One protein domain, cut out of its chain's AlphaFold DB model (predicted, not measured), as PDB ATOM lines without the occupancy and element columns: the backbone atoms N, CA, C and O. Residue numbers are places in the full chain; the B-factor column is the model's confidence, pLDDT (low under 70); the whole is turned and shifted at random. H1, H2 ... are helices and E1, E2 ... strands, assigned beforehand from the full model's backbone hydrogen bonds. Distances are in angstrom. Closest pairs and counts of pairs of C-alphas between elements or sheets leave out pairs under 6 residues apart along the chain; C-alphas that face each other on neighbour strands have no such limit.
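What this domain is: This is residues 98 to 266 of the 267 residues of the protein "N-acetylmuramoyl-L-alanine amidase" of Lactobacillus frumenti DSM 13145 (UniProt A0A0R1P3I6). One twisted sheet of five strands curls round the long helix H3, while H1 and H4 cover parts of its other face. H6 packs on residues 202 to 206 of H3 and is not on the sheet, and the long loops of residues 98 to 117 and 212 to 226 run round the outside. The printed part has 169 residues, with six named helices and five named strands in the order E1 H1 E2 E3 H2 E4 H3 E5 H4 H5 H6. The sheet runs E3 E2 E4 E1 E5 and is mixed, antiparallel between E3 and E2 and parallel elsewhere; the class is mixed, helices and strands. The whole is compact and rounded, with a radius of gyration of the C-alphas of 14.3 A and spans of 40 by 35 by 29 A.

How they stand to each other: Start at residues 98 to 99, which pair in parallel with residues 158 to 159 of the edge strand E3, residues 157 to 160. Go on to E1, residues 118 to 123, an inner strand. H1, residues 130 to 140, is on the sheet at a height over the sheet of 9.4 A; it lies over E2, residues 150 to 153, and runs along the strands, at 7 degrees to E2 on the local plane. The closest C-alphas of H1 and E2 are those of Gly 130 and Gly 153, 3.9 A apart. E2 and E3 form a hairpin, with N 157 and O 153 at 2.8 A. H2, residues 172 to 178, is on the sheet; its closest C-alpha to E1 is that of Asn 178, 5.9 A from that of Tyr 118. E4, residues 181 to 185, is parallel to E2, with N 152 and O 184 at 2.8 A, and to E1, with N 122 and O 183 at 2.8 A; these pairs are within hydrogen-bond range. The sheet curls round H3, residues 191 to 211, whose closest C-alpha to E2 is that of Asp 197, 5.2 A from that of Gly 153. E5, residues 227 to 230, is the other edge strand, parallel to E1, with N 229 and O 119 at 2.8 A. H4, residues 231 to 237, is on the same face as H1 and on the opposite face from H3; its closest C-alpha to E1 is that of His 231, 6.0 A from that of His 122. H5, residues 246 to 251, is on the sheet, with the C-alphas of Tyr 248 and Asp 123 closest, at 7.2 A. H6, residues 256 to 265, touches H3 at a steep tilt of 55 degrees, the same way, with the C-alphas of Val 202 and Leu 263 closest, at 5.8 A. E1, H1, E2 and E4, H3, E5 are split strand-helix-strand units, two parallel strands with a helix between them in the chain and another strand between them in the sheet; both crossovers are right-handed. Every O i to N i+4 pair is within hydrogen-bond range in H1, H2, H3, H4 and H6, and 1 of 2 in H5.

Where its parts are: Find C-alpha 118 at (-34.273, -44.243, -27.672), where E1 begins; it runs 16.3 A to C-alpha 123. H1 measures 15.5 A and E4 13.1 A. Look for C-alpha 191 at (-26.651, -24.725, -8.007), from which H3 runs 29.9 A to C-alpha 211. H6 measures 14.2 A and ends at C-alpha 265, at (-20.826, -31.891, -27.769).

The domain as a whole: The two C-alphas farthest apart are those of Asn 107 and Gly 253, 40.2 A. The printed part has no cut; its long links are E3 to H2 and H3 to E5. The mean pLDDT of the printed part is 97.3, and no printed residue is under 70.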
ATOM      1  N   VAL A  98     -20.502 -44.584 -10.486       98.69
ATOM      2  CA  VAL A  98     -21.683 -45.454 -10.404       98.69
ATOM      3  C   VAL A  98     -21.845 -46.020  -8.996       98.69
ATOM      4  O   VAL A  98     -20.886 -46.514  -8.400       98.69
ATOM      5  N   ASN A  99     -23.070 -45.981  -8.481       98.69
ATOM      6  CA  ASN A  99     -23.488 -46.621  -7.243       98.69
ATOM      7  C   ASN A  99     -24.530 -47.714  -7.549       98.69
ATOM      8  O   ASN A  99     -25.520 -47.477  -8.235       98.69
ATOM      9  N   TYR A 100     -24.305 -48.918  -7.021       98.38
ATOM     10  CA  TYR A 100     -25.146 -50.098  -7.252       98.38
ATOM     11  C   TYR A 100     -25.962 -50.525  -6.025       98.38
ATOM     12  O   TYR A 100     -26.597 -51.575  -6.036       98.38
ATOM     13  N   GLN A 101     -25.946 -49.737  -4.948       98.44
ATOM     14  CA  GLN A 101     -26.619 -50.057  -3.685       98.44
ATOM     15  C   GLN A 101     -28.127 -50.303  -3.853       98.44
ATOM     16  O   GLN A 101     -28.697 -51.117  -3.128       98.44
ATOM     17  N   TYR A 102     -28.758 -49.615  -4.808       98.44
ATOM     18  CA  TYR A 102     -30.200 -49.677  -5.069       98.44
ATOM     19  C   TYR A 102     -30.549 -50.425  -6.357       98.44
ATOM     20  O   TYR A 102     -31.653 -50.286  -6.879       98.44
ATOM     21  N   GLU A 103     -29.621 -51.233  -6.865       98.25
ATOM     22  CA  GLU A 103     -29.890 -52.081  -8.017       98.25
ATOM     23  C   GLU A 103     -30.998 -53.093  -7.681       98.25
ATOM     24  O   GLU A 103     -31.044 -53.687  -6.597       98.25
ATOM     25  N   LEU A 104     -31.925 -53.264  -8.617       97.94
ATOM     26  CA  LEU A 104     -32.979 -54.260  -8.552       97.94
ATOM     27  C   LEU A 104     -32.375 -55.657  -8.651       97.94
ATOM     28  O   LEU A 104     -31.543 -55.940  -9.517       97.94
ATOM     29  N   SER A 105     -32.853 -56.566  -7.802       95.62
ATOM     30  CA  SER A 105     -32.474 -57.974  -7.908       95.62
ATOM     31  C   SER A 105     -32.931 -58.578  -9.250       95.62
ATOM     32  O   SER A 105     -33.837 -58.046  -9.901       95.62
ATOM     33  N   PRO A 106     -32.375 -59.732  -9.671       91.88
ATOM     34  CA  PRO A 106     -32.792 -60.400 -10.909       91.88
ATOM     35  C   PRO A 106     -34.297 -60.715 -11.001       91.88
ATOM     36  O   PRO A 106     -34.823 -60.843 -12.105       91.88
ATOM     37  N   ASN A 107     -34.990 -60.801  -9.860       93.88
ATOM     38  CA  ASN A 107     -36.426 -61.086  -9.771       93.88
ATOM     39  C   ASN A 107     -37.298 -59.816  -9.669       93.88
ATOM     40  O   ASN A 107     -38.511 -59.915  -9.483       93.88
ATOM     41  N   GLN A 108     -36.699 -58.625  -9.748       95.81
ATOM     42  CA  GLN A 108     -37.399 -57.341  -9.727       95.81
ATOM     43  C   GLN A 108     -37.281 -56.617 -11.070       95.81
ATOM     44  O   GLN A 108     -36.251 -56.671 -11.756       95.81
ATOM     45  N   GLY A 109     -38.349 -55.903 -11.427       95.81
ATOM     46  CA  GLY A 109     -38.475 -55.261 -12.727       95.81
ATOM     47  C   GLY A 109     -38.538 -56.269 -13.878       95.81
ATOM     48  O   GLY A 109     -38.917 -57.427 -13.712       95.81
ATOM     49  N   SER A 110     -38.175 -55.815 -15.070       95.00
ATOM     50  CA  SER A 110     -38.222 -56.581 -16.309       95.00
ATOM     51  C   SER A 110     -36.830 -57.068 -16.688       95.00
ATOM     52  O   SER A 110     -35.859 -56.324 -16.617       95.00
ATOM     53  N   ASN A 111     -36.743 -58.314 -17.144       94.31
ATOM     54  CA  ASN A 111     -35.546 -58.846 -17.805       94.31
ATOM     55  C   ASN A 111     -35.715 -58.883 -19.334       94.31
ATOM     56  O   ASN A 111     -34.863 -59.419 -20.040       94.31
ATOM     57  N   GLN A 112     -36.823 -58.339 -19.851       95.56
ATOM     58  CA  GLN A 112     -37.064 -58.231 -21.283       95.56
ATOM     59  C   GLN A 112     -36.059 -57.260 -21.898       95.56
ATOM     60  O   GLN A 112     -35.882 -56.149 -21.401       95.56
ATOM     61  N   GLN A 113     -35.438 -57.661 -23.003       95.31
ATOM     62  CA  GLN A 113     -34.562 -56.787 -23.770       95.31
ATOM     63  C   GLN A 113     -35.372 -55.697 -24.493       95.31
ATOM     64  O   GLN A 113     -36.413 -55.985 -25.090       95.31
ATOM     65  N   ALA A 114     -34.878 -54.461 -24.457       96.50
ATOM     66  CA  ALA A 114     -35.422 -53.339 -25.214       96.50
ATOM     67  C   ALA A 114     -34.702 -53.174 -26.565       96.50
ATOM     68  O   ALA A 114     -33.516 -53.491 -26.705       96.50
ATOM     69  N   TYR A 115     -35.402 -52.631 -27.562       95.94
ATOM     70  CA  TYR A 115     -34.793 -52.209 -28.826       95.94
ATOM     71  C   TYR A 115     -33.980 -50.929 -28.638       95.94
ATOM     72  O   TYR A 115     -34.415 -50.027 -27.939       95.94
ATOM     73  N   SER A 116     -32.839 -50.800 -29.318       95.75
ATOM     74  CA  SER A 116     -31.931 -49.646 -29.211       95.75
ATOM     75  C   SER A 116     -32.345 -48.447 -30.078       95.75
ATOM     76  O   SER A 116     -31.610 -48.017 -30.980       95.75
ATOM     77  N   SER A 117     -33.538 -47.910 -29.818       97.38
ATOM     78  CA  SER A 117     -34.081 -46.766 -30.559       97.38
ATOM     79  C   SER A 117     -33.923 -45.452 -29.796       97.38
ATOM     80  O   SER A 117     -33.540 -44.452 -30.408       97.38
ATOM     81  N   TYR A 118     -34.184 -45.453 -28.486       98.56
ATOM     82  CA  TYR A 118     -34.273 -44.243 -27.672       98.56
ATOM     83  C   TYR A 118     -33.384 -44.288 -26.423       98.56
ATOM     84  O   TYR A 118     -33.196 -45.337 -25.813       98.56
ATOM     85  N   ILE A 119     -32.873 -43.129 -26.015       98.81
ATOM     86  CA  ILE A 119     -32.534 -42.858 -24.610       98.81
ATOM     87  C   ILE A 119     -33.627 -41.921 -24.107       98.81
ATOM     88  O   ILE A 119     -33.870 -40.920 -24.782       98.81
ATOM     89  N   ILE A 120     -34.282 -42.220 -22.985       98.88
ATOM     90  CA  ILE A 120     -35.329 -41.340 -22.444       98.88
ATOM     91  C   ILE A 120     -34.806 -40.575 -21.232       98.88
ATOM     92  O   ILE A 120     -34.216 -41.149 -20.316       98.88
ATOM     93  N   LEU A 121     -34.997 -39.265 -21.285       98.94
ATOM     94  CA  LEU A 121     -34.581 -38.281 -20.304       98.94
ATOM     95  C   LEU A 121     -35.784 -37.867 -19.455       98.94
ATOM     96  O   LEU A 121     -36.758 -37.336 -19.993       98.94
ATOM     97  N   HIS A 122     -35.667 -38.095 -18.149       98.81
ATOM     98  CA  HIS A 122     -36.651 -37.772 -17.122       98.81
ATOM     99  C   HIS A 122     -36.068 -36.874 -16.026       98.81
ATOM    100  O   HIS A 122     -34.845 -36.717 -15.916       98.81
ATOM    101  N   ASP A 123     -36.953 -36.328 -15.197       98.38
ATOM    102  CA  ASP A 123     -36.654 -35.872 -13.843       98.38
ATOM    103  C   ASP A 123     -37.638 -36.510 -12.853       98.38
ATOM    104  O   ASP A 123     -38.772 -36.828 -13.212       98.38
ATOM    105  N   VAL A 124     -37.221 -36.656 -11.592       94.56
ATOM    106  CA  VAL A 124     -37.952 -37.435 -10.571       94.56
ATOM    107  C   VAL A 124     -39.322 -36.853 -10.168       94.56
ATOM    108  O   VAL A 124     -39.997 -37.416  -9.300       94.56
ATOM    109  N   GLY A 125     -39.726 -35.699 -10.716       87.81
ATOM    110  CA  GLY A 125     -41.045 -35.078 -10.535       87.81
ATOM    111  C   GLY A 125     -41.352 -34.574  -9.119       87.81
ATOM    112  O   GLY A 125     -42.416 -34.011  -8.867       87.81
ATOM    113  N   SER A 126     -40.438 -34.764  -8.167       87.44
ATOM    114  CA  SER A 126     -40.596 -34.390  -6.764       87.44
ATOM    115  C   SER A 126     -39.249 -34.033  -6.144       87.44
ATOM    116  O   SER A 126     -38.217 -34.569  -6.536       87.44
ATOM    117  N   ASN A 127     -39.252 -33.145  -5.145       86.62
ATOM    118  CA  ASN A 127     -38.022 -32.698  -4.492       86.62
ATOM    119  C   ASN A 127     -37.377 -33.834  -3.675       86.62
ATOM    120  O   ASN A 127     -37.654 -33.989  -2.485       86.62
ATOM    121  N   SER A 128     -36.545 -34.636  -4.334       94.12
ATOM    122  CA  SER A 128     -35.836 -35.782  -3.775       94.12
ATOM    123  C   SER A 128     -34.435 -35.866  -4.364       94.12
ATOM    124  O   SER A 128     -34.242 -35.658  -5.563       94.12
ATOM    125  N   ASN A 129     -33.465 -36.166  -3.505       96.62
ATOM    126  CA  ASN A 129     -32.080 -36.338  -3.922       96.62
ATOM    127  C   ASN A 129     -31.852 -37.723  -4.568       96.62
ATOM    128  O   ASN A 129     -32.762 -38.561  -4.600       96.62
ATOM    129  N   GLY A 130     -30.646 -37.973  -5.088       97.94
ATOM    130  CA  GLY A 130     -30.353 -39.178  -5.876       97.94
ATOM    131  C   GLY A 130     -30.596 -40.467  -5.092       97.94
ATOM    132  O   GLY A 130     -31.309 -41.362  -5.547       97.94
ATOM    133  N   GLN A 131     -30.073 -40.527  -3.871       98.31
ATOM    134  CA  GLN A 131     -30.200 -41.651  -2.958       98.31
ATOM    135  C   GLN A 131     -31.660 -41.917  -2.586       98.31
ATOM    136  O   GLN A 131     -32.089 -43.071  -2.568       98.31
ATOM    137  N   GLN A 132     -32.430 -40.872  -2.274       98.31
ATOM    138  CA  GLN A 132     -33.841 -40.990  -1.903       98.31
ATOM    139  C   GLN A 132     -34.678 -41.522  -3.066       98.31
ATOM    140  O   GLN A 132     -35.449 -42.468  -2.875       98.31
ATOM    141  N   ALA A 133     -34.495 -40.955  -4.260       98.06
ATOM    142  CA  ALA A 133     -35.180 -41.394  -5.469       98.06
ATOM    143  C   ALA A 133     -34.814 -42.844  -5.823       98.06
ATOM    144  O   ALA A 133     -35.704 -43.673  -6.024       98.06
ATOM    145  N   ALA A 134     -33.524 -43.192  -5.790       98.44
ATOM    146  CA  ALA A 134     -33.039 -44.545  -6.052       98.44
ATOM    147  C   ALA A 134     -33.584 -45.573  -5.042       98.44
ATOM    148  O   ALA A 134     -34.089 -46.628  -5.432       98.44
ATOM    149  N   ALA A 135     -33.544 -45.254  -3.746       98.38
ATOM    150  CA  ALA A 135     -34.060 -46.123  -2.689       98.38
ATOM    151  C   ALA A 135     -35.576 -46.332  -2.793       98.38
ATOM    152  O   ALA A 135     -36.072 -47.445  -2.586       98.38
ATOM    153  N   TYR A 136     -36.326 -45.272  -3.109       97.56
ATOM    154  CA  TYR A 136     -37.764 -45.372  -3.334       97.56
ATOM    155  C   TYR A 136     -38.057 -46.264  -4.540       97.56
ATOM    156  O   TYR A 136     -38.809 -47.231  -4.400       97.56
ATOM    157  N   MET A 137     -37.410 -45.989  -5.675       97.00
ATOM    158  CA  MET A 137     -37.595 -46.723  -6.922       97.00
ATOM    159  C   MET A 137     -37.276 -48.215  -6.759       97.00
ATOM    160  O   MET A 137     -38.058 -49.056  -7.195       97.00
ATOM    161  N   GLN A 138     -36.198 -48.570  -6.054       97.69
ATOM    162  CA  GLN A 138     -35.867 -49.972  -5.774       97.69
ATOM    163  C   GLN A 138     -36.984 -50.688  -4.999       97.69
ATOM    164  O   GLN A 138     -37.372 -51.813  -5.331       97.69
ATOM    165  N   ARG A 139     -37.503 -50.043  -3.946       97.69
ATOM    166  CA  ARG A 139     -38.525 -50.623  -3.064       97.69
ATOM    167  C   ARG A 139     -39.872 -50.785  -3.765       97.69
ATOM    168  O   ARG A 139     -40.590 -51.735  -3.459       97.69
ATOM    169  N   THR A 140     -40.224 -49.873  -4.668       96.75
ATOM    170  CA  THR A 140     -41.562 -49.809  -5.274       96.75
ATOM    171  C   THR A 140     -41.627 -50.294  -6.719       96.75
ATOM    172  O   THR A 140     -42.731 -50.434  -7.239       96.75
ATOM    173  N   ALA A 141     -40.498 -50.634  -7.356       96.75
ATOM    174  CA  ALA A 141     -40.440 -51.027  -8.769       96.75
ATOM    175  C   ALA A 141     -41.504 -52.060  -9.182       96.75
ATOM    176  O   ALA A 141     -42.122 -51.913 -10.232       96.75
ATOM    177  N   ASN A 142     -41.752 -53.085  -8.358       95.12
ATOM    178  CA  ASN A 142     -42.748 -54.121  -8.657       95.12
ATOM    179  C   ASN A 142     -44.182 -53.707  -8.289       95.12
ATOM    180  O   ASN A 142     -45.107 -54.033  -9.025       95.12
ATOM    181  N   SER A 143     -44.380 -53.018  -7.158       95.81
ATOM    182  CA  SER A 143     -45.720 -52.619  -6.702       95.81
ATOM    183  C   SER A 143     -46.307 -51.508  -7.564       95.81
ATOM    184  O   SER A 143     -47.490 -51.541  -7.882       95.81
ATOM    185  N   ASN A 144     -45.466 -50.553  -7.964       92.69
ATOM    186  CA  ASN A 144     -45.851 -49.438  -8.820       92.69
ATOM    187  C   ASN A 144     -45.742 -49.798 -10.304       92.69
ATOM    188  O   ASN A 144     -46.265 -49.068 -11.136       92.69
ATOM    189  N   GLN A 145     -45.036 -50.890 -10.631       92.00
ATOM    190  CA  GLN A 145     -44.644 -51.229 -12.001       92.00
ATOM    191  C   GLN A 145     -43.998 -50.036 -12.715       92.00
ATOM    192  O   GLN A 145     -44.238 -49.816 -13.897       92.00
ATOM    193  N   ALA A 146     -43.196 -49.262 -11.976       93.69
ATOM    194  CA  ALA A 146     -42.601 -48.028 -12.458       93.69
ATOM    195  C   ALA A 146     -41.166 -47.864 -11.953       93.69
ATOM    196  O   ALA A 146     -40.925 -47.932 -10.746       93.69
ATOM    197  N   TYR A 147     -40.222 -47.697 -12.879       97.44
ATOM    198  CA  TYR A 147     -38.807 -47.415 -12.611       97.44
ATOM    199  C   TYR A 147     -38.072 -47.072 -13.917       97.44
ATOM    200  O   TYR A 147     -38.486 -47.497 -14.999       97.44
ATOM    201  N   ALA A 148     -36.943 -46.380 -13.793       98.12
ATOM    202  CA  ALA A 148     -35.972 -46.126 -14.853       98.12
ATOM    203  C   ALA A 148     -34.728 -47.020 -14.686       98.12
ATOM    204  O   ALA A 148     -34.544 -47.661 -13.651       98.12
ATOM    205  N   ASN A 149     -33.845 -47.078 -15.688       98.50
ATOM    206  CA  ASN A 149     -32.584 -47.819 -15.549       98.50
ATOM    207  C   ASN A 149     -31.615 -47.108 -14.591       98.50
ATOM    208  O   ASN A 149     -30.869 -47.779 -13.874       98.50
ATOM    209  N   PHE A 150     -31.637 -45.771 -14.567       98.88
ATOM    210  CA  PHE A 150     -30.712 -44.954 -13.788       98.88
ATOM    211  C   PHE A 150     -31.401 -43.785 -13.091       98.88
ATOM    212  O   PHE A 150     -32.370 -43.230 -13.606       98.88
ATOM    213  N   VAL A 151     -30.817 -43.373 -11.967       98.88
ATOM    214  CA  VAL A 151     -31.067 -42.088 -11.307       98.88
ATOM    215  C   VAL A 151     -29.733 -41.356 -11.183       98.88
ATOM    216  O   VAL A 151     -28.739 -41.966 -10.795       98.88
ATOM    217  N   VAL A 152     -29.691 -40.064 -11.493       98.94
ATOM    218  CA  VAL A 152     -28.512 -39.207 -11.316       98.94
ATOM    219  C   VAL A 152     -28.801 -38.163 -10.248       98.94
ATOM    220  O   VAL A 152     -29.813 -37.475 -10.333       98.94
ATOM    221  N   GLY A 153     -27.930 -38.040  -9.250       98.56
ATOM    222  CA  GLY A 153     -28.084 -37.069  -8.169       98.56
ATOM    223  C   GLY A 153     -26.897 -37.055  -7.210       98.56
ATOM    224  O   GLY A 153     -25.888 -37.716  -7.443       98.56
ATOM    225  N   ASP A 154     -27.047 -36.343  -6.096       98.38
ATOM    226  CA  ASP A 154     -26.072 -36.299  -4.993       98.38
ATOM    227  C   ASP A 154     -24.665 -35.832  -5.407       98.38
ATOM    228  O   ASP A 154     -23.653 -36.291  -4.876       98.38
ATOM    229  N   GLY A 155     -24.594 -34.880  -6.340       98.12
ATOM    230  CA  GLY A 155     -23.337 -34.299  -6.802       98.12
ATOM    231  C   GLY A 155     -22.673 -35.103  -7.920       98.12
ATOM    232  O   GLY A 155     -21.445 -35.167  -7.976       98.12
ATOM    233  N   GLY A 156     -23.470 -35.686  -8.816       98.44
ATOM    234  CA  GLY A 156     -23.024 -36.400 -10.012       98.44
ATOM    235  C   GLY A 156     -22.932 -37.921  -9.861       98.44
ATOM    236  O   GLY A 156     -22.322 -38.581 -10.705       98.44
ATOM    237  N   VAL A 157     -23.515 -38.498  -8.807       98.88
ATOM    238  CA  VAL A 157     -23.571 -39.951  -8.614       98.88
ATOM    239  C   VAL A 157     -24.648 -40.549  -9.516       98.88
ATOM    240  O   VAL A 157     -25.799 -40.119  -9.520       98.88
ATOM    241  N   VAL A 158     -24.278 -41.587 -10.264       98.94
ATOM    242  CA  VAL A 158     -25.187 -42.383 -11.090       98.94
ATOM    243  C   VAL A 158     -25.584 -43.639 -10.324       98.94
ATOM    244  O   VAL A 158     -24.796 -44.570 -10.175       98.94
ATOM    245  N   TYR A 159     -26.823 -43.712  -9.862       98.88
ATOM    246  CA  TYR A 159     -27.395 -44.916  -9.274       98.88
ATOM    247  C   TYR A 159     -27.934 -45.817 -10.385       98.88
ATOM    248  O   TYR A 159     -28.902 -45.461 -11.057       98.88
ATOM    249  N   GLN A 160     -27.331 -46.991 -10.586       98.69
ATOM    250  CA  GLN A 160     -27.897 -47.991 -11.495       98.69
ATOM    251  C   GLN A 160     -29.004 -48.755 -10.769       98.69
ATOM    252  O   GLN A 160     -28.739 -49.520  -9.843       98.69
ATOM    253  N   ILE A 161     -30.239 -48.564 -11.224       98.44
ATOM    254  CA  ILE A 161     -31.428 -49.234 -10.692       98.44
ATOM    255  C   ILE A 161     -31.663 -50.549 -11.425       98.44
ATOM    256  O   ILE A 161     -31.958 -51.567 -10.806       98.44
ATOM    257  N   LYS A 162     -31.492 -50.567 -12.746       97.56
ATOM    258  CA  LYS A 162     -31.599 -51.784 -13.551       97.56
ATOM    259  C   LYS A 162     -30.548 -51.772 -14.647       97.56
ATOM    260  O   LYS A 162     -30.226 -50.720 -15.193       97.56
ATOM    261  N   GLN A 163     -30.036 -52.954 -14.981       96.44
ATOM    262  CA  GLN A 163     -29.103 -53.143 -16.086       96.44
ATOM    263  C   GLN A 163     -29.586 -52.402 -17.356       96.44
ATOM    264  O   GLN A 163     -30.747 -52.544 -17.740       96.44
ATOM    265  N   PRO A 164     -28.725 -51.629 -18.041       97.31
ATOM    266  CA  PRO A 164     -29.091 -51.021 -19.315       97.31
ATOM    267  C   PRO A 164     -29.288 -52.093 -20.396       97.31
ATOM    268  O   PRO A 164     -28.617 -53.125 -20.398       97.31
ATOM    269  N   GLY A 165     -30.175 -51.830 -21.348       96.88
ATOM    270  CA  GLY A 165     -30.579 -52.759 -22.407       96.88
ATOM    271  C   GLY A 165     -31.841 -53.549 -22.096       96.88
ATOM    272  O   GLY A 165     -32.389 -54.186 -22.995       96.88
ATOM    273  N   THR A 166     -32.326 -53.499 -20.856       96.12
ATOM    274  CA  THR A 166     -33.627 -54.057 -20.489       96.12
ATOM    275  C   THR A 166     -34.696 -52.978 -20.502       96.12
ATOM    276  O   THR A 166     -34.419 -51.822 -20.181       96.12
ATOM    277  N   VAL A 167     -35.928 -53.384 -20.793       97.38
ATOM    278  CA  VAL A 167     -37.121 -52.554 -20.619       97.38
ATOM    279  C   VAL A 167     -37.186 -52.051 -19.178       97.38
ATOM    280  O   VAL A 167     -37.097 -52.844 -18.242       97.38
ATOM    281  N   SER A 168     -37.382 -50.749 -19.006       96.38
ATOM    282  CA  SER A 168     -37.828 -50.129 -17.758       96.38
ATOM    283  C   SER A 168     -39.224 -49.537 -17.969       96.38
ATOM    284  O   SER A 168     -39.658 -49.362 -19.108       96.38
ATOM    285  N   TRP A 169     -39.967 -49.289 -16.894       95.00
ATOM    286  CA  TRP A 169     -41.367 -48.869 -16.982       95.00
ATOM    287  C   TRP A 169     -41.507 -47.411 -16.533       95.00
ATOM    288  O   TRP A 169     -41.896 -47.155 -15.403       95.00
ATOM    289  N   GLY A 170     -41.158 -46.453 -17.395       91.94
ATOM    290  CA  GLY A 170     -41.189 -45.019 -17.052       91.94
ATOM    291  C   GLY A 170     -41.895 -44.116 -18.066       91.94
ATOM    292  O   GLY A 170     -42.246 -42.996 -17.726       91.94
ATOM    293  N   ALA A 171     -42.159 -44.598 -19.287       94.62
ATOM    294  CA  ALA A 171     -42.536 -43.738 -20.417       94.62
ATOM    295  C   ALA A 171     -43.607 -44.354 -21.349       94.62
ATOM    296  O   ALA A 171     -43.643 -44.105 -22.553       94.62
ATOM    297  N   GLY A 172     -44.472 -45.226 -20.821       93.81
ATOM    298  CA  GLY A 172     -45.482 -45.942 -21.613       93.81
ATOM    299  C   GLY A 172     -44.922 -47.082 -22.483       93.81
ATOM    300  O   GLY A 172     -43.744 -47.132 -22.830       93.81
ATOM    301  N   ILE A 173     -45.778 -48.049 -22.832       96.19
ATOM    302  CA  ILE A 173     -45.372 -49.363 -23.382       96.19
ATOM    303  C   ILE A 173     -44.461 -49.246 -24.612       96.19
ATOM    304  O   ILE A 173     -43.477 -49.979 -24.724       96.19
ATOM    305  N   GLU A 174     -44.777 -48.352 -25.548       97.38
ATOM    306  CA  GLU A 174     -43.990 -48.229 -26.772       97.38
ATOM    307  C   GLU A 174     -42.588 -47.679 -26.511       97.38
ATOM    308  O   GLU A 174     -41.613 -48.254 -27.003       97.38
ATOM    309  N   ALA A 175     -42.477 -46.596 -25.740       97.56
ATOM    310  CA  ALA A 175     -41.188 -45.998 -25.431       97.56
ATOM    311  C   ALA A 175     -40.350 -46.958 -24.572       97.56
ATOM    312  O   ALA A 175     -39.188 -47.200 -24.887       97.56
ATOM    313  N   ASN A 176     -40.974 -47.613 -23.586       98.06
ATOM    314  CA  ASN A 176     -40.358 -48.624 -22.721       98.06
ATOM    315  C   ASN A 176     -39.732 -49.782 -23.516       98.06
ATOM    316  O   ASN A 176     -38.585 -50.153 -23.277       98.06
ATOM    317  N   ASN A 177     -40.440 -50.318 -24.514       97.69
ATOM    318  CA  ASN A 177     -39.914 -51.391 -25.368       97.69
ATOM    319  C   ASN A 177     -38.770 -50.941 -26.293       97.69
ATOM    320  O   ASN A 177     -38.037 -51.781 -26.812       97.69
ATOM    321  N   ASN A 178     -38.620 -49.635 -26.521       98.06
ATOM    322  CA  ASN A 178     -37.677 -49.042 -27.470       98.06
ATOM    323  C   ASN A 178     -36.566 -48.216 -26.804       98.06
ATOM    324  O   ASN A 178     -35.782 -47.571 -27.504       98.06
ATOM    325  N   ALA A 179     -36.498 -48.232 -25.475       98.25
ATOM    326  CA  ALA A 179     -35.514 -47.505 -24.697       98.25
ATOM    327  C   ALA A 179     -34.681 -48.488 -23.867       98.25
ATOM    328  O   ALA A 179     -35.125 -48.898 -22.797       98.25
ATOM    329  N   PRO A 180     -33.464 -48.869 -24.305       97.81
ATOM    330  CA  PRO A 180     -32.530 -49.615 -23.460       97.81
ATOM    331  C   PRO A 180     -32.117 -48.833 -22.212       97.81
ATOM    332  O   PRO A 180     -31.486 -49.400 -21.322       97.81
ATOM    333  N   VAL A 181     -32.382 -47.528 -22.182       98.62
ATOM    334  CA  VAL A 181     -31.952 -46.627 -21.126       98.62
ATOM    335  C   VAL A 181     -33.005 -45.547 -20.921       98.62
ATOM    336  O   VAL A 181     -33.328 -44.795 -21.843       98.62
ATOM    337  N   GLN A 182     -33.466 -45.443 -19.684       98.81
ATOM    338  CA  GLN A 182     -34.198 -44.303 -19.148       98.81
ATOM    339  C   GLN A 182     -33.425 -43.752 -17.946       98.81
ATOM    340  O   GLN A 182     -32.871 -44.535 -17.162       98.81
ATOM    341  N   ILE A 183     -33.341 -42.426 -17.833       98.94
ATOM    342  CA  ILE A 183     -32.519 -41.737 -16.831       98.94
ATOM    343  C   ILE A 183     -33.366 -40.693 -16.115       98.94
ATOM    344  O   ILE A 183     -33.829 -39.748 -16.747       98.94
ATOM    345  N   GLU A 184     -33.494 -40.834 -14.802       98.88
ATOM    346  CA  GLU A 184     -34.067 -39.823 -13.914       98.88
ATOM    347  C   GLU A 184     -32.996 -38.844 -13.434       98.88
ATOM    348  O   GLU A 184     -31.949 -39.263 -12.937       98.88
ATOM    349  N   LEU A 185     -33.267 -37.544 -13.526       98.88
ATOM    350  CA  LEU A 185     -32.489 -36.512 -12.843       98.88
ATOM    351  C   LEU A 185     -33.143 -36.169 -11.498       98.88
ATOM    352  O   LEU A 185     -34.297 -35.737 -11.449       98.88
ATOM    353  N   ALA A 186     -32.406 -36.357 -10.407       98.56
ATOM    354  CA  ALA A 186     -32.843 -35.991  -9.067       98.56
ATOM    355  C   ALA A 186     -32.963 -34.469  -8.901       98.56
ATOM    356  O   ALA A 186     -32.341 -33.680  -9.619       98.56
ATOM    357  N   HIS A 187     -33.767 -34.051  -7.925       98.06
ATOM    358  CA  HIS A 187     -33.973 -32.640  -7.621       98.06
ATOM    359  C   HIS A 187     -33.022 -32.158  -6.526       98.06
ATOM    360  O   HIS A 187     -32.733 -32.854  -5.553       98.06
ATOM    361  N   THR A 188     -32.571 -30.920  -6.667       97.06
ATOM    362  CA  THR A 188     -31.829 -30.165  -5.658       97.06
ATOM    363  C   THR A 188     -32.240 -28.695  -5.741       97.06
ATOM    364  O   THR A 188     -32.855 -28.276  -6.716       97.06
ATOM    365  N   ASN A 189     -31.902 -27.911  -4.718       95.50
ATOM    366  CA  ASN A 189     -32.021 -26.445  -4.722       95.50
ATOM    367  C   ASN A 189     -30.644 -25.762  -4.636       95.50
ATOM    368  O   ASN A 189     -30.561 -24.564  -4.378       95.50
ATOM    369  N   ASN A 190     -29.559 -26.530  -4.770       97.25
ATOM    370  CA  ASN A 190     -28.191 -26.032  -4.735       97.25
ATOM    371  C   ASN A 190     -27.598 -26.056  -6.149       97.25
ATOM    372  O   ASN A 190     -27.501 -27.125  -6.751       97.25
ATOM    373  N   ASP A 191     -27.173 -24.891  -6.644       97.75
ATOM    374  CA  ASP A 191     -26.651 -24.725  -8.007       97.75
ATOM    375  C   ASP A 191     -25.400 -25.571  -8.281       97.75
ATOM    376  O   ASP A 191     -25.254 -26.130  -9.366       97.75
ATOM    377  N   GLU A 192     -24.503 -25.714  -7.299       98.12
ATOM    378  CA  GLU A 192     -23.277 -26.503  -7.453       98.12
ATOM    379  C   GLU A 192     -23.590 -28.003  -7.547       98.12
ATOM    380  O   GLU A 192     -23.026 -28.715  -8.383       98.12
ATOM    381  N   THR A 193     -24.512 -28.492  -6.713       98.38
ATOM    382  CA  THR A 193     -25.021 -29.865  -6.801       98.38
ATOM    383  C   THR A 193     -25.703 -30.089  -8.146       98.38
ATOM    384  O   THR A 193     -25.362 -31.052  -8.832       98.38
ATOM    385  N   PHE A 194     -26.587 -29.175  -8.565       98.56
ATOM    386  CA  PHE A 194     -27.277 -29.275  -9.850       98.56
ATOM    387  C   PHE A 194     -26.286 -29.341 -11.008       98.56
ATOM    388  O   PHE A 194     -26.433 -30.179 -11.891       98.56
ATOM    389  N   GLN A 195     -25.252 -28.496 -11.005       98.62
ATOM    390  CA  GLN A 195     -24.262 -28.477 -12.076       98.62
ATOM    391  C   GLN A 195     -23.558 -29.832 -12.221       98.62
ATOM    392  O   GLN A 195     -23.391 -30.316 -13.342       98.62
ATOM    393  N   LYS A 196     -23.177 -30.465 -11.105       98.69
ATOM    394  CA  LYS A 196     -22.542 -31.794 -11.109       98.69
ATOM    395  C   LYS A 196     -23.517 -32.887 -11.554       98.69
ATOM    396  O   LYS A 196     -23.157 -33.724 -12.382       98.69
ATOM    397  N   ASP A 197     -24.752 -32.847 -11.060       98.81
ATOM    398  CA  ASP A 197     -25.810 -33.791 -11.439       98.81
ATOM    399  C   ASP A 197     -26.126 -33.691 -12.937       98.81
ATOM    400  O   ASP A 197     -26.164 -34.698 -13.641       98.81
ATOM    401  N   TYR A 198     -26.264 -32.473 -13.459       98.88
ATOM    402  CA  TYR A 198     -26.522 -32.202 -14.870       98.88
ATOM    403  C   TYR A 198     -25.377 -32.671 -15.778       98.88
ATOM    404  O   TYR A 198     -25.618 -33.288 -16.820       98.88
ATOM    405  N   GLN A 199     -24.124 -32.437 -15.373       98.81
ATOM    406  CA  GLN A 199     -22.957 -32.932 -16.104       98.81
ATOM    407  C   GLN A 199     -22.949 -34.462 -16.182       98.81
ATOM    408  O   GLN A 199     -22.773 -35.016 -17.270       98.81
ATOM    409  N   ALA A 200     -23.200 -35.147 -15.064       98.88
ATOM    410  CA  ALA A 200     -23.291 -36.604 -15.029       98.88
ATOM    411  C   ALA A 200     -24.483 -37.133 -15.847       98.88
ATOM    412  O   ALA A 200     -24.341 -38.124 -16.560       98.88
ATOM    413  N   TYR A 201     -25.626 -36.446 -15.813       98.94
ATOM    414  CA  TYR A 201     -26.833 -36.788 -16.568       98.94
ATOM    415  C   TYR A 201     -26.597 -36.781 -18.083       98.94
ATOM    416  O   TYR A 201     -26.878 -37.763 -18.776       98.94
ATOM    417  N   VAL A 202     -25.995 -35.708 -18.596       98.94
ATOM    418  CA  VAL A 202     -25.609 -35.588 -20.009       98.94
ATOM    419  C   VAL A 202     -24.501 -36.583 -20.366       98.94
ATOM    420  O   VAL A 202     -24.563 -37.209 -21.428       98.94
ATOM    421  N   ALA A 203     -23.497 -36.762 -19.501       98.88
ATOM    422  CA  ALA A 203     -22.401 -37.700 -19.740       98.88
ATOM    423  C   ALA A 203     -22.896 -39.152 -19.828       98.88
ATOM    424  O   ALA A 203     -22.491 -39.871 -20.741       98.88
ATOM    425  N   LEU A 204     -23.808 -39.562 -18.942       98.94
ATOM    426  CA  LEU A 204     -24.452 -40.876 -18.949       98.94
ATOM    427  C   LEU A 204     -25.300 -41.089 -20.209       98.94
ATOM    428  O   LEU A 204     -25.180 -42.125 -20.866       98.94
ATOM    429  N   ALA A 205     -26.122 -40.101 -20.580       98.94
ATOM    430  CA  ALA A 205     -26.938 -40.168 -21.790       98.94
ATOM    431  C   ALA A 205     -26.071 -40.330 -23.047       98.94
ATOM    432  O   ALA A 205     -26.351 -41.189 -23.884       98.94
ATOM    433  N   ARG A 206     -24.982 -39.556 -23.155       98.81
ATOM    434  CA  ARG A 206     -24.008 -39.654 -24.252       98.81
ATOM    435  C   ARG A 206     -23.299 -41.003 -24.266       98.81
ATOM    436  O   ARG A 206     -23.290 -41.667 -25.300       98.81
ATOM    437  N   ASP A 207     -22.728 -41.409 -23.135       98.81
ATOM    438  CA  ASP A 207     -22.002 -42.671 -22.979       98.81
ATOM    439  C   ASP A 207     -22.832 -43.855 -23.484       98.81
ATOM    440  O   ASP A 207     -22.384 -44.613 -24.354       98.81
ATOM    441  N   LEU A 208     -24.071 -43.963 -22.998       98.75
ATOM    442  CA  LEU A 208     -24.961 -45.059 -23.347       98.75
ATOM    443  C   LEU A 208     -25.538 -44.921 -24.761       98.75
ATOM    444  O   LEU A 208     -25.645 -45.930 -25.458       98.75
ATOM    445  N   ALA A 209     -25.835 -43.711 -25.245       98.56
ATOM    446  CA  ALA A 209     -26.234 -43.513 -26.638       98.56
ATOM    447  C   ALA A 209     -25.160 -44.037 -27.606       98.56
ATOM    448  O   ALA A 209     -25.469 -44.815 -28.511       98.56
ATOM    449  N   GLY A 210     -23.886 -43.704 -27.373       98.00
ATOM    450  CA  GLY A 210     -22.791 -44.209 -28.198       98.00
ATOM    451  C   GLY A 210     -22.622 -45.731 -28.097       98.00
ATOM    452  O   GLY A 210     -22.400 -46.385 -29.120       98.00
ATOM    453  N   LYS A 211     -22.832 -46.325 -26.913       98.06
ATOM    454  CA  LYS A 211     -22.804 -47.787 -26.708       98.06
ATOM    455  C   LYS A 211     -23.892 -48.523 -27.478       98.06
ATOM    456  O   LYS A 211     -23.598 -49.516 -28.132       98.06
ATOM    457  N   TYR A 212     -25.120 -48.007 -27.457       97.50
ATOM    458  CA  TYR A 212     -26.273 -48.584 -28.158       97.50
ATOM    459  C   TYR A 212     -26.422 -48.106 -29.613       97.50
ATOM    460  O   TYR A 212     -27.411 -48.434 -30.272       97.50
ATOM    461  N   ASN A 213     -25.449 -47.345 -30.133       96.75
ATOM    462  CA  ASN A 213     -25.481 -46.737 -31.466       96.75
ATOM    463  C   ASN A 213     -26.762 -45.912 -31.717       96.75
ATOM    464  O   ASN A 213     -27.393 -46.014 -32.773       96.75
ATOM    465  N   ILE A 214     -27.188 -45.145 -30.715       97.94
ATOM    466  CA  ILE A 214     -28.337 -44.237 -30.765       97.94
ATOM    467  C   ILE A 214     -27.817 -42.823 -31.082       97.94
ATOM    468  O   ILE A 214     -26.868 -42.375 -30.440       97.94
ATOM    469  N   PRO A 215     -28.409 -42.101 -32.056       98.25
ATOM    470  CA  PRO A 215     -27.993 -40.736 -32.373       98.25
ATOM    471  C   PRO A 215     -28.089 -39.785 -31.173       98.25
ATOM    472  O   PRO A 215     -29.067 -39.803 -30.432       98.25
ATOM    473  N   LEU A 216     -27.126 -38.871 -31.044       98.62
ATOM    474  CA  LEU A 216     -27.082 -37.846 -29.988       98.62
ATOM    475  C   LEU A 216     -28.048 -36.665 -30.220       98.62
ATOM    476  O   LEU A 216     -27.862 -35.580 -29.678       98.62
ATOM    477  N   THR A 217     -29.055 -36.842 -31.070       98.56
ATOM    478  CA  THR A 217     -30.048 -35.812 -31.392       98.56
ATOM    479  C   THR A 217     -31.159 -35.806 -30.352       98.56
ATOM    480  O   THR A 217     -31.775 -36.854 -30.138       98.56
ATOM    481  N   LEU A 218     -31.449 -34.640 -29.772       98.88
ATOM    482  CA  LEU A 218     -32.526 -34.458 -28.798       98.88
ATOM    483  C   LEU A 218     -33.867 -34.197 -29.497       98.88
ATOM    484  O   LEU A 218     -33.971 -33.271 -30.295       98.88
ATOM    485  N   ASP A 219     -34.895 -34.987 -29.181       98.69
ATOM    486  CA  ASP A 219     -36.300 -34.783 -29.588       98.69
ATOM    487  C   ASP A 219     -36.559 -34.648 -31.104       98.69
ATOM    488  O   ASP A 219     -37.627 -34.204 -31.520       98.69
ATOM    489  N   GLN A 220     -35.602 -35.028 -31.952       97.75
ATOM    490  CA  GLN A 220     -35.750 -34.908 -33.404       97.75
ATOM    491  C   GLN A 220     -36.709 -35.964 -33.973       97.75
ATOM    492  O   GLN A 220     -36.665 -37.137 -33.584       97.75
ATOM    493  N   GLY A 221     -37.531 -35.555 -34.943       97.06
ATOM    494  CA  GLY A 221     -38.496 -36.410 -35.644       97.06
ATOM    495  C   GLY A 221     -39.644 -36.930 -34.769       97.06
ATOM    496  O   GLY A 221     -39.833 -36.491 -33.640       97.06
ATOM    497  N   GLY A 222     -40.423 -37.866 -35.318       96.25
ATOM    498  CA  GLY A 222     -41.584 -38.477 -34.658       96.25
ATOM    499  C   GLY A 222     -41.380 -39.957 -34.327       96.25
ATOM    500  O   GLY A 222     -40.250 -40.456 -34.316       96.25
ATOM    501  N   ARG A 223     -42.483 -40.673 -34.088       96.12
ATOM    502  CA  ARG A 223     -42.513 -42.121 -33.817       96.12
ATOM    503  C   ARG A 223     -41.563 -42.906 -34.735       96.12
ATOM    504  O   ARG A 223     -41.625 -42.781 -35.955       96.12
ATOM    505  N   GLY A 224     -40.673 -43.703 -34.144       94.50
ATOM    506  CA  GLY A 224     -39.666 -44.507 -34.848       94.50
ATOM    507  C   GLY A 224     -38.352 -43.779 -35.162       94.50
ATOM    508  O   GLY A 224     -37.376 -44.424 -35.547       94.50
ATOM    509  N   THR A 225     -38.273 -42.458 -34.966       98.12
ATOM    510  CA  THR A 225     -37.033 -41.698 -35.192       98.12
ATOM    511  C   THR A 225     -36.085 -41.871 -34.011       98.12
ATOM    512  O   THR A 225     -36.304 -41.303 -32.940       98.12
ATOM    513  N   ARG A 226     -35.012 -42.639 -34.209       98.38
ATOM    514  CA  ARG A 226     -34.008 -42.939 -33.178       98.38
ATOM    515  C   ARG A 226     -33.347 -41.667 -32.639       98.38
ATOM    516  O   ARG A 226     -33.143 -40.712 -33.385       98.38
ATOM    517  N   GLY A 227     -32.993 -41.661 -31.359       98.62
ATOM    518  CA  GLY A 227     -32.284 -40.549 -30.725       98.62
ATOM    519  C   GLY A 227     -32.564 -40.426 -29.232       98.62
ATOM    520  O   GLY A 227     -33.268 -41.250 -28.654       98.62
ATOM    521  N   ILE A 228     -32.042 -39.373 -28.617       98.94
ATOM    522  CA  ILE A 228     -32.319 -39.034 -27.219       98.94
ATOM    523  C   ILE A 228     -33.649 -38.276 -27.161       98.94
ATOM    524  O   ILE A 228     -33.862 -37.354 -27.949       98.94
ATOM    525  N   LYS A 229     -34.562 -38.673 -26.276       98.88
ATOM    526  CA  LYS A 229     -35.922 -38.130 -26.160       98.88
ATOM    527  C   LYS A 229     -36.179 -37.677 -24.728       98.88
ATOM    528  O   LYS A 229     -35.830 -38.389 -23.797       98.88
ATOM    529  N   SER A 230     -36.805 -36.527 -24.549       98.88
ATOM    530  CA  SER A 230     -37.451 -36.144 -23.290       98.88
ATOM    531  C   SER A 230     -38.749 -36.926 -23.083       98.88
ATOM    532  O   SER A 230     -39.345 -37.414 -24.052       98.88
ATOM    533  N   HIS A 231     -39.241 -36.996 -21.847       98.56
ATOM    534  CA  HIS A 231     -40.589 -37.508 -21.600       98.56
ATOM    535  C   HIS A 231     -41.657 -36.626 -22.261       98.56
ATOM    536  O   HIS A 231     -42.611 -37.150 -22.831       98.56
ATOM    537  N   LEU A 232     -41.450 -35.304 -22.328       98.56
ATOM    538  CA  LEU A 232     -42.332 -34.419 -23.098       98.56
ATOM    539  C   LEU A 232     -42.448 -34.839 -24.574       98.56
ATOM    540  O   LEU A 232     -43.540 -34.815 -25.146       98.56
ATOM    541  N   TRP A 233     -41.351 -35.254 -25.213       98.75
ATOM    542  CA  TRP A 233     -41.422 -35.774 -26.581       98.75
ATOM    543  C   TRP A 233     -42.251 -37.058 -26.657       98.75
ATOM    544  O   TRP A 233     -43.025 -37.224 -27.601       98.75
ATOM    545  N   VAL A 234     -42.126 -37.946 -25.666       98.69
ATOM    546  CA  VAL A 234     -42.930 -39.175 -25.575       98.69
ATOM    547  C   VAL A 234     -44.417 -38.835 -25.451       98.69
ATOM    548  O   VAL A 234     -45.203 -39.356 -26.240       98.69
ATOM    549  N   THR A 235     -44.788 -37.900 -24.574       98.25
ATOM    550  CA  THR A 235     -46.151 -37.357 -24.449       98.25
ATOM    551  C   THR A 235     -46.689 -36.856 -25.790       98.25
ATOM    552  O   THR A 235     -47.801 -37.188 -26.194       98.25
ATOM    553  N   GLN A 236     -45.881 -36.096 -26.529       98.12
ATOM    554  CA  GLN A 236     -46.300 -35.468 -27.784       98.12
ATOM    555  C   GLN A 236     -46.430 -36.440 -28.967       98.12
ATOM    556  O   GLN A 236     -47.181 -36.156 -29.900       98.12
ATOM    557  N   HIS A 237     -45.694 -37.555 -28.968       98.00
ATOM    558  CA  HIS A 237     -45.567 -38.411 -30.156       98.00
ATOM    559  C   HIS A 237     -46.015 -39.855 -29.949       98.00
ATOM    560  O   HIS A 237     -46.270 -40.543 -30.941       98.00
ATOM    561  N   LEU A 238     -46.075 -40.331 -28.703       96.88
ATOM    562  CA  LEU A 238     -46.348 -41.725 -28.364       96.88
ATOM    563  C   LEU A 238     -47.531 -41.854 -27.398       96.88
ATOM    564  O   LEU A 238     -48.545 -42.442 -27.777       96.88
ATOM    565  N   TRP A 239     -47.396 -41.367 -26.159       92.81
ATOM    566  CA  TRP A 239     -48.377 -41.552 -25.082       92.81
ATOM    567  C   TRP A 239     -47.998 -40.756 -23.821       92.81
ATOM    568  O   TRP A 239     -46.814 -40.562 -23.567       92.81
ATOM    569  N   GLY A 240     -48.984 -40.397 -22.993       94.62
ATOM    570  CA  GLY A 240     -48.785 -39.799 -21.666       94.62
ATOM    571  C   GLY A 240     -49.171 -38.323 -21.600       94.62
ATOM    572  O   GLY A 240     -49.720 -37.775 -22.554       94.62
ATOM    573  N   ASP A 241     -48.915 -37.705 -20.452       96.06
ATOM    574  CA  ASP A 241     -49.187 -36.295 -20.134       96.06
ATOM    575  C   ASP A 241     -48.031 -35.632 -19.359       96.06
ATOM    576  O   ASP A 241     -48.173 -34.557 -18.787       96.06
ATOM    577  N   HIS A 242     -46.866 -36.274 -19.358       95.81
ATOM    578  CA  HIS A 242     -45.662 -35.825 -18.674       95.81
ATOM    579  C   HIS A 242     -44.907 -34.734 -19.450       95.81
ATOM    580  O   HIS A 242     -44.899 -34.721 -20.686       95.81
ATOM    581  N   HIS A 243     -44.236 -33.838 -18.717       96.44
ATOM    582  CA  HIS A 243     -43.542 -32.656 -19.254       96.44
ATOM    583  C   HIS A 243     -42.034 -32.609 -18.932       96.44
ATOM    584  O   HIS A 243     -41.325 -31.708 -19.395       96.44
ATOM    585  N   ASP A 244     -41.528 -33.577 -18.167       97.62
ATOM    586  CA  ASP A 244     -40.125 -33.680 -17.774       97.62
ATOM    587  C   ASP A 244     -39.177 -33.880 -18.984       97.62
ATOM    588  O   ASP A 244     -39.578 -34.416 -20.028       97.62
ATOM    589  N   PRO A 245     -37.909 -33.416 -18.898       98.31
ATOM    590  CA  PRO A 245     -37.265 -32.772 -17.745       98.31
ATOM    591  C   PRO A 245     -37.239 -31.228 -17.799       98.31
ATOM    592  O   PRO A 245     -36.536 -30.574 -17.025       98.31
ATOM    593  N   TYR A 246     -37.922 -30.611 -18.769       98.56
ATOM    594  CA  TYR A 246     -37.653 -29.215 -19.138       98.56
ATOM    595  C   TYR A 246     -38.017 -28.193 -18.062       98.56
ATOM    596  O   TYR A 246     -37.278 -27.226 -17.887       98.56
ATOM    597  N   GLU A 247     -39.112 -28.399 -17.331       96.75
ATOM    598  CA  GLU A 247     -39.523 -27.470 -16.272       96.75
ATOM    599  C   GLU A 247     -38.504 -27.419 -15.132       96.75
ATOM    600  O   GLU A 247     -38.194 -26.341 -14.624       96.75
ATOM    601  N   TYR A 248     -37.944 -28.570 -14.747       98.19
ATOM    602  CA  TYR A 248     -36.904 -28.628 -13.726       98.19
ATOM    603  C   TYR A 248     -35.596 -28.001 -14.219       98.19
ATOM    604  O   TYR A 248     -35.045 -27.128 -13.549       98.19
ATOM    605  N   LEU A 249     -35.143 -28.367 -15.421       98.56
ATOM    606  CA  LEU A 249     -33.928 -27.808 -16.026       98.56
ATOM    607  C   LEU A 249     -33.990 -26.279 -16.168       98.56
ATOM    608  O   LEU A 249     -32.997 -25.586 -15.929       98.56
ATOM    609  N   GLN A 250     -35.165 -25.736 -16.498       97.94
ATOM    610  CA  GLN A 250     -35.357 -24.297 -16.650       97.94
ATOM    611  C   GLN A 250     -35.138 -23.522 -15.343       97.94
ATOM    612  O   GLN A 250     -34.659 -22.388 -15.402       97.94
ATOM    613  N   LYS A 251     -35.405 -24.121 -14.171       96.94
ATOM    614  CA  LYS A 251     -35.149 -23.489 -12.857       96.94
ATOM    615  C   LYS A 251     -33.673 -23.142 -12.649       96.94
ATOM    616  O   LYS A 251     -33.375 -22.194 -11.934       96.94
ATOM    617  N   PHE A 252     -32.778 -23.860 -13.326       98.12
ATOM    618  CA  PHE A 252     -31.329 -23.659 -13.296       98.12
ATOM    619  C   PHE A 252     -30.780 -23.034 -14.588       98.12
ATOM    620  O   PHE A 252     -29.584 -23.092 -14.868       98.12
ATOM    621  N   GLY A 253     -31.652 -22.452 -15.419       97.94
ATOM    622  CA  GLY A 253     -31.249 -21.770 -16.651       97.94
ATOM    623  C   GLY A 253     -30.842 -22.695 -17.803       97.94
ATOM    624  O   GLY A 253     -30.338 -22.214 -18.821       97.94
ATOM    625  N   VAL A 254     -31.078 -24.007 -17.702       98.69
ATOM    626  CA  VAL A 254     -30.811 -24.951 -18.794       98.69
ATOM    627  C   VAL A 254     -32.013 -24.994 -19.736       98.69
ATOM    628  O   VAL A 254     -33.062 -25.556 -19.436       98.69
ATOM    629  N   THR A 255     -31.857 -24.393 -20.915       98.56
ATOM    630  CA  THR A 255     -32.867 -24.443 -21.982       98.56
ATOM    631  C   THR A 255     -32.795 -25.757 -22.767       98.56
ATOM    632  O   THR A 255     -31.767 -26.436 -22.776       98.56
ATOM    633  N   LYS A 256     -33.847 -26.088 -23.530       98.56
ATOM    634  CA  LYS A 256     -33.818 -27.221 -24.476       98.56
ATOM    635  C   LYS A 256     -32.646 -27.137 -25.461       98.56
ATOM    636  O   LYS A 256     -31.981 -28.138 -25.702       98.56
ATOM    637  N   SER A 257     -32.367 -25.949 -26.001       98.50
ATOM    638  CA  SER A 257     -31.245 -25.745 -26.929       98.50
ATOM    639  C   SER A 257     -29.892 -25.954 -26.245       98.50
ATOM    640  O   SER A 257     -28.990 -26.547 -26.839       98.50
ATOM    641  N   ARG A 258     -29.761 -25.536 -24.977       98.56
ATOM    642  CA  ARG A 258     -28.569 -25.824 -24.178       98.56
ATOM    643  C   ARG A 258     -28.389 -27.330 -23.987       98.56
ATOM    644  O   ARG A 258     -27.312 -27.837 -24.281       98.56
ATOM    645  N   LEU A 259     -29.447 -28.043 -23.592       98.81
ATOM    646  CA  LEU A 259     -29.412 -29.498 -23.447       98.81
ATOM    647  C   LEU A 259     -29.060 -30.207 -24.761       98.81
ATOM    648  O   LEU A 259     -28.224 -31.103 -24.757       98.81
ATOM    649  N   GLU A 260     -29.641 -29.801 -25.890       98.75
ATOM    650  CA  GLU A 260     -29.303 -30.364 -27.203       98.75
ATOM    651  C   GLU A 260     -27.817 -30.161 -27.546       98.75
ATOM    652  O   GLU A 260     -27.147 -31.094 -27.997       98.75
ATOM    653  N   SER A 261     -27.282 -28.962 -27.293       98.62
ATOM    654  CA  SER A 261     -25.863 -28.654 -27.500       98.62
ATOM    655  C   SER A 261     -24.953 -29.520 -26.627       98.62
ATOM    656  O   SER A 261     -23.974 -30.083 -27.130       98.62
ATOM    657  N   ASP A 262     -25.291 -29.658 -25.345       98.75
ATOM    658  CA  ASP A 262     -24.500 -30.405 -24.365       98.75
ATOM    659  C   ASP A 262     -24.564 -31.918 -24.643       98.75
ATOM    660  O   ASP A 262     -23.544 -32.605 -24.601       98.75
ATOM    661  N   LEU A 263     -25.719 -32.448 -25.066       98.75
ATOM    662  CA  LEU A 263     -25.849 -33.837 -25.527       98.75
ATOM    663  C   LEU A 263     -25.062 -34.106 -26.809       98.75
ATOM    664  O   LEU A 263     -24.521 -35.201 -26.967       98.75
ATOM    665  N   LYS A 264     -24.954 -33.133 -27.716       97.19
ATOM    666  CA  LYS A 264     -24.193 -33.278 -28.963       97.19
ATOM    667  C   LYS A 264     -22.684 -33.182 -28.739       97.19
ATOM    668  O   LYS A 264     -21.936 -33.970 -29.324       97.19
ATOM    669  N   SER A 265     -22.243 -32.272 -27.878       95.69
ATOM    670  CA  SER A 265     -20.826 -31.891 -27.769       95.69
ATOM    671  C   SER A 265     -20.133 -32.447 -26.524       95.69
ATOM    672  O   SER A 265     -18.934 -32.705 -26.568       95.69
ATOM    673  N   GLY A 266     -20.879 -32.734 -25.458       94.00
ATOM    674  CA  GLY A 266     -20.313 -32.988 -24.133       94.00
ATOM    675  C   GLY A 266     -19.824 -31.701 -23.464       94.00
ATOM    676  O   GLY A 266     -20.127 -30.603 -23.933       94.00
TER     677      GLY A 266